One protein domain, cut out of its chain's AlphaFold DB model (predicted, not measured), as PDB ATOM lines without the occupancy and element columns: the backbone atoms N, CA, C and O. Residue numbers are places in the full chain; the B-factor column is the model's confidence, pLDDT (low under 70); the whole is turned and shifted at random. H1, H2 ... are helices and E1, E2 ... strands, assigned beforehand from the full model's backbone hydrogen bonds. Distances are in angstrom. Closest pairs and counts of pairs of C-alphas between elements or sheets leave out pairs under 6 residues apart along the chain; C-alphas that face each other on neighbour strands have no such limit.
ATOM      1  N   ASP A 178     221.272 136.284 110.547       82.94
ATOM      2  CA  ASP A 178     220.430 136.167 111.746       82.94
ATOM      3  C   ASP A 178     221.011 135.061 112.630       82.94
ATOM      4  O   ASP A 178     221.075 133.905 112.208       82.94
ATOM      5  N   VAL A 179     221.502 135.419 113.819       79.88
ATOM      6  CA  VAL A 179     222.216 134.495 114.708       79.88
ATOM      7  C   VAL A 179     221.648 134.554 116.120       79.88
ATOM      8  O   VAL A 179     221.424 135.631 116.677       79.88
ATOM      9  N   ILE A 180     221.464 133.370 116.709       78.69
ATOM     10  CA  ILE A 180     221.216 133.192 118.139       78.69
ATOM     11  C   ILE A 180     222.522 132.733 118.783       78.69
ATOM     12  O   ILE A 180     223.064 131.694 118.408       78.69
ATOM     13  N   TYR A 181     222.976 133.465 119.790       79.50
ATOM     14  CA  TYR A 181     223.994 133.012 120.728       79.50
ATOM     15  C   TYR A 181     223.340 132.673 122.064       79.50
ATOM     16  O   TYR A 181     222.402 133.343 122.505       79.50
ATOM     17  N   LEU A 182     223.861 131.643 122.723       79.56
ATOM     18  CA  LEU A 182     223.480 131.262 124.076       79.56
ATOM     19  C   LEU A 182     224.726 131.354 124.956       79.56
ATOM     20  O   LEU A 182     225.624 130.521 124.861       79.56
ATOM     21  N   LYS A 183     224.802 132.407 125.771       80.19
ATOM     22  CA  LYS A 183     225.910 132.642 126.700       80.19
ATOM     23  C   LYS A 183     225.558 132.029 128.051       80.19
ATOM     24  O   LYS A 183     224.661 132.516 128.735       80.19
ATOM     25  N   GLN A 184     226.282 130.985 128.431       78.75
ATOM     26  CA  GLN A 184     226.241 130.429 129.780       78.75
ATOM     27  C   GLN A 184     227.066 131.314 130.726       78.75
ATOM     28  O   GLN A 184     228.195 131.682 130.397       78.75
ATOM     29  N   GLN A 185     226.505 131.687 131.878       75.19
ATOM     30  CA  GLN A 185     227.260 132.379 132.925       75.19
ATOM     31  C   GLN A 185     228.135 131.400 133.712       75.19
ATOM     32  O   GLN A 185     227.821 130.219 133.828       75.19
ATOM     33  N   HIS A 186     229.216 131.910 134.300       70.88
ATOM     34  CA  HIS A 186     230.162 131.122 135.101       70.88
ATOM     35  C   HIS A 186     229.548 130.521 136.382       70.88
ATOM     36  O   HIS A 186     230.093 129.566 136.921       70.88
ATOM     37  N   SER A 187     228.423 131.067 136.857       71.31
ATOM     38  CA  SER A 187     227.619 130.542 137.967       71.31
ATOM     39  C   SER A 187     226.748 129.337 137.581       71.31
ATOM     40  O   SER A 187     226.318 128.582 138.450       71.31
ATOM     41  N   SER A 188     226.505 129.126 136.283       74.25
ATOM     42  CA  SER A 188     225.623 128.075 135.780       74.25
ATOM     43  C   SER A 188     226.278 126.695 135.880       74.25
ATOM     44  O   SER A 188     227.252 126.409 135.186       74.25
ATOM     45  N   SER A 189     225.680 125.794 136.658       76.50
ATOM     46  CA  SER A 189     226.094 124.387 136.777       76.50
ATOM     47  C   SER A 189     225.616 123.484 135.624       76.50
ATOM     48  O   SER A 189     225.817 122.267 135.661       76.50
ATOM     49  N   LEU A 190     224.971 124.053 134.596       81.00
ATOM     50  CA  LEU A 190     224.412 123.295 133.477       81.00
ATOM     51  C   LEU A 190     225.498 122.585 132.659       81.00
ATOM     52  O   LEU A 190     226.484 123.181 132.226       81.00
ATOM     53  N   GLN A 191     225.266 121.304 132.380       83.31
ATOM     54  CA  GLN A 191     226.151 120.512 131.531       83.31
ATOM     55  C   GLN A 191     226.058 120.953 130.058       83.31
ATOM     56  O   GLN A 191     224.952 121.257 129.592       83.31
ATOM     57  N   PRO A 192     227.161 120.911 129.280       81.69
ATOM     58  CA  PRO A 192     227.177 121.352 127.884       81.69
ATOM     59  C   PRO A 192     226.083 120.721 127.015       81.69
ATOM     60  O   PRO A 192     225.471 121.416 126.212       81.69
ATOM     61  N   ALA A 193     225.753 119.441 127.217       84.44
ATOM     62  CA  ALA A 193     224.675 118.766 126.486       84.44
ATOM     63  C   ALA A 193     223.288 119.408 126.712       84.44
ATOM     64  O   ALA A 193     222.482 119.491 125.784       84.44
ATOM     65  N   VAL A 194     223.011 119.914 127.921       85.31
ATOM     66  CA  VAL A 194     221.756 120.618 128.241       85.31
ATOM     67  C   VAL A 194     221.724 121.974 127.538       85.31
ATOM     68  O   VAL A 194     220.730 122.308 126.895       85.31
ATOM     69  N   VAL A 195     222.831 122.720 127.577       82.62
ATOM     70  CA  VAL A 195     222.973 124.016 126.890       82.62
ATOM     71  C   VAL A 195     222.868 123.850 125.367       82.62
ATOM     72  O   VAL A 195     222.159 124.609 124.706       82.62
ATOM     73  N   GLN A 196     223.481 122.808 124.801       83.25
ATOM     74  CA  GLN A 196     223.405 122.473 123.375       83.25
ATOM     75  C   GLN A 196     221.984 122.076 122.944       83.25
ATOM     76  O   GLN A 196     221.572 122.401 121.825       83.25
ATOM     77  N   LYS A 197     221.228 121.391 123.818       86.44
ATOM     78  CA  LYS A 197     219.808 121.078 123.606       86.44
ATOM     79  C   LYS A 197     218.950 122.343 123.663       86.44
ATOM     80  O   LYS A 197     218.220 122.598 122.713       86.44
ATOM     81  N   ARG A 198     219.113 123.190 124.690       83.44
ATOM     82  CA  ARG A 198     218.434 124.498 124.798       83.44
ATOM     83  C   ARG A 198     218.660 125.358 123.551       83.44
ATOM     84  O   ARG A 198     217.696 125.852 122.970       83.44
ATOM     85  N   LEU A 199     219.910 125.473 123.088       83.44
ATOM     86  CA  LEU A 199     220.248 126.181 121.848       83.44
ATOM     87  C   LEU A 199     219.573 125.550 120.620       83.44
ATOM     88  O   LEU A 199     219.090 126.284 119.758       83.44
ATOM     89  N   LYS A 200     219.514 124.213 120.537       84.38
ATOM     90  CA  LYS A 200     218.825 123.510 119.447       84.38
ATOM     91  C   LYS A 200     217.345 123.878 119.416       84.38
ATOM     92  O   LYS A 200     216.907 124.420 118.406       84.38
ATOM     93  N   ASP A 201     216.634 123.650 120.519       84.62
ATOM     94  CA  ASP A 201     215.185 123.844 120.643       84.62
ATOM     95  C   ASP A 201     214.798 125.305 120.322       84.62
ATOM     96  O   ASP A 201     213.843 125.569 119.591       84.62
ATOM     97  N   MET A 202     215.603 126.270 120.788       80.75
ATOM     98  CA  MET A 202     215.466 127.692 120.447       80.75
ATOM     99  C   MET A 202     215.728 127.989 118.964       80.75
ATOM    100  O   MET A 202     215.011 128.789 118.362       80.75
ATOM    101  N   SER A 203     216.755 127.373 118.368       78.88
ATOM    102  CA  SER A 203     217.070 127.553 116.947       78.88
ATOM    103  C   SER A 203     215.995 126.946 116.047       78.88
ATOM    104  O   SER A 203     215.639 127.551 115.042       78.88
ATOM    105  N   ASP A 204     215.448 125.791 116.427       82.69
ATOM    106  CA  ASP A 204     214.376 125.118 115.703       82.69
ATOM    107  C   ASP A 204     213.104 125.976 115.758       82.69
ATOM    108  O   ASP A 204     212.561 126.306 114.708       82.69
ATOM    109  N   LYS A 205     212.723 126.495 116.936       82.38
ATOM    110  CA  LYS A 205     211.587 127.424 117.081       82.38
ATOM    111  C   LYS A 205     211.722 128.730 116.274       82.38
ATOM    112  O   LYS A 205     210.707 129.315 115.910       82.38
ATOM    113  N   ARG A 206     212.941 129.233 116.033       80.50
ATOM    114  CA  ARG A 206     213.174 130.496 115.297       80.50
ATOM    115  C   ARG A 206     213.318 130.307 113.785       80.50
ATOM    116  O   ARG A 206     212.936 131.201 113.035       80.50
ATOM    117  N   PHE A 207     213.954 129.215 113.359       77.31
ATOM    118  CA  PHE A 207     214.435 129.025 111.984       77.31
ATOM    119  C   PHE A 207     213.741 127.891 111.218       77.31
ATOM    120  O   PHE A 207     214.062 127.696 110.046       77.31
ATOM    121  N   LEU A 208     212.852 127.117 111.847       73.00
ATOM    122  CA  LEU A 208     211.909 126.277 111.112       73.00
ATOM    123  C   LEU A 208     210.697 127.131 110.747       73.00
ATOM    124  O   LEU A 208     210.068 127.731 111.620       73.00
ATOM    125  N   SER A 243     216.288 138.644 126.343       41.47
ATOM    126  CA  SER A 243     215.261 137.983 127.154       41.47
ATOM    127  C   SER A 243     215.948 137.241 128.304       41.47
ATOM    128  O   SER A 243     216.549 136.183 128.091       41.47
ATOM    129  N   TYR A 244     215.898 137.800 129.512       38.38
ATOM    130  CA  TYR A 244     216.476 137.173 130.698       38.38
ATOM    131  C   TYR A 244     215.651 135.939 131.088       38.38
ATOM    132  O   TYR A 244     214.538 136.060 131.599       38.38
ATOM    133  N   CYS A 245     216.180 134.738 130.833       39.53
ATOM    134  CA  CYS A 245     215.580 133.505 131.332       39.53
ATOM    135  C   CYS A 245     215.972 133.341 132.806       39.53
ATOM    136  O   CYS A 245     216.993 132.733 133.129       39.53
ATOM    137  N   SER A 246     215.162 133.911 133.699       42.25
ATOM    138  CA  SER A 246     215.427 134.091 135.137       42.25
ATOM    139  C   SER A 246     215.530 132.811 135.984       42.25
ATOM    140  O   SER A 246     215.399 132.878 137.204       42.25
ATOM    141  N   LYS A 247     215.737 131.642 135.366       51.41
ATOM    142  CA  LYS A 247     215.760 130.331 136.036       51.41
ATOM    143  C   LYS A 247     216.987 129.457 135.735       51.41
ATOM    144  O   LYS A 247     217.104 128.409 136.355       51.41
ATOM    145  N   GLU A 248     217.868 129.828 134.794       56.78
ATOM    146  CA  GLU A 248     218.896 128.897 134.267       56.78
ATOM    147  C   GLU A 248     220.317 129.481 134.074       56.78
ATOM    148  O   GLU A 248     221.198 128.777 133.581       56.78
ATOM    149  N   ASP A 249     220.583 130.739 134.451       67.81
ATOM    150  CA  ASP A 249     221.885 131.416 134.239       67.81
ATOM    151  C   ASP A 249     222.363 131.444 132.766       67.81
ATOM    152  O   ASP A 249     223.557 131.541 132.449       67.81
ATOM    153  N   LEU A 250     221.402 131.390 131.840       73.81
ATOM    154  CA  LEU A 250     221.604 131.451 130.397       73.81
ATOM    155  C   LEU A 250     221.121 132.795 129.840       73.81
ATOM    156  O   LEU A 250     219.956 133.167 129.988       73.81
ATOM    157  N   VAL A 251     222.002 133.497 129.126       74.69
ATOM    158  CA  VAL A 251     221.673 134.734 128.408       74.69
ATOM    159  C   VAL A 251     221.540 134.429 126.918       74.69
ATOM    160  O   VAL A 251     222.521 134.098 126.249       74.69
ATOM    161  N   MET A 252     220.324 134.562 126.385       75.06
ATOM    162  CA  MET A 252     220.098 134.566 124.940       75.06
ATOM    163  C   MET A 252     220.517 135.923 124.366       75.06
ATOM    164  O   MET A 252     220.054 136.964 124.830       75.06
ATOM    165  N   VAL A 253     221.350 135.906 123.327       74.69
ATOM    166  CA  VAL A 253     221.714 137.097 122.552       74.69
ATOM    167  C   VAL A 253     221.349 136.852 121.094       74.69
ATOM    168  O   VAL A 253     221.943 136.015 120.419       74.69
ATOM    169  N   VAL A 254     220.358 137.592 120.606       78.06
ATOM    170  CA  VAL A 254     219.949 137.593 119.200       78.06
ATOM    171  C   VAL A 254     220.607 138.779 118.504       78.06
ATOM    172  O   VAL A 254     220.436 139.919 118.936       78.06
ATOM    173  N   LYS A 255     221.336 138.527 117.414       80.12
ATOM    174  CA  LYS A 255     221.929 139.576 116.571       80.12
ATOM    175  C   LYS A 255     221.527 139.309 115.116       80.12
ATOM    176  O   LYS A 255     221.889 138.280 114.544       80.12
ATOM    177  N   ARG A 256     220.773 140.242 114.529       84.38
ATOM    178  CA  ARG A 256     220.519 140.325 113.083       84.38
ATOM    179  C   ARG A 256     221.457 141.361 112.467       84.38
ATOM    180  O   ARG A 256     221.833 142.324 113.128       84.38
ATOM    181  N   ARG A 257     221.820 141.163 111.204       85.62
ATOM    182  CA  ARG A 257     222.503 142.148 110.360       85.62
ATOM    183  C   ARG A 257     222.014 141.996 108.927       85.62
ATOM    184  O   ARG A 257     221.848 140.864 108.475       85.62
ATOM    185  N   GLY A 258     221.801 143.111 108.233       83.81
ATOM    186  CA  GLY A 258     221.095 143.138 106.950       83.81
ATOM    187  C   GLY A 258     219.580 142.953 107.103       83.81
ATOM    188  O   GLY A 258     219.085 142.470 108.126       83.81
TER     189      GLY A 258
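Overview. This is residues 178 to 208 and 243 to 258 of the 455 residues of the protein "MACPF domain-containing protein" of Panicum miliaceum (UniProt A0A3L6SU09). A ribbon of two antiparallel strands, E1 and E2, has one helix, H1, running back lengthwise beside it, nearer to E1 than to E2. At one end of this narrow body, residues 185 to 191 lead from E1 over to H1, and residues 244 to 245 fold back beside the first residues of E2 in a short antiparallel pairing. You have 47 printed residues, with one named helix and two named strands in the order E1, H1, E2; the sheet's order is E1 - E2, antiparallel, and the class is mixed, helices and strands. The whole is only just compact, close to loose, with a radius of gyration of the C-alphas of 11.1 A, and its outline is a rod spanning 35 by 17 by 15 A.

Arrangement. Start with E1, residues 178 to 184, whose antiparallel neighbour is E2, residues 250 to 257, at an angle of 159 degrees between their N-to-C directions. Look at the C-alphas of Asp 178 and Arg 256, which face each other at 4.4 A, and at those of Gln 184 and Leu 250, which face each other at 4.8 A. Between these places, N 181 and O 253 are within hydrogen-bond range at 2.8 A, and so are N 253 and O 181 at 2.9 A. Next comes H1, residues 192 to 207, in which every O i to N i+4 pair is within hydrogen-bond range. Its closest C-alphas to E1 are those of Leu 182 and Leu 199, 6.4 A apart, and the two elements have 6 pairs of C-alphas within 8 A. Within 10 A, H1 has 20 pairs of C-alphas with E1 and 4 with E2. Outside the named strands, residues 244 to 245 pair antiparallel with residues 250 to 251 of E2.

Along the chain. Find C-alpha 178 at (220.430, 136.167, 111.746); from there E1 runs 19.8 A to C-alpha 184. H1 begins with Pro 192, its C-alpha at (227.177, 121.352, 127.884), and runs 21.8 A to C-alpha 207. E2, the longest strand with 8 residues, runs 22.7 A from C-alpha 250 to C-alpha 257 at (222.503, 142.148, 110.360).

Size, cuts and confidence. The two C-alphas farthest apart are those of Ser 189 and Gly 258, at 35.6 A. The link from E1 to H1 is short, with 7 residues between them. The link from H1 to E2 goes across the cut: residues 209 to 242 are not printed, and C-alphas 208 and 243 are 20.1 A apart. In the B-factor column the mean pLDDT of the printed part is 75.2, and residues 243 to 249 are under 70, where the model's confidence is low.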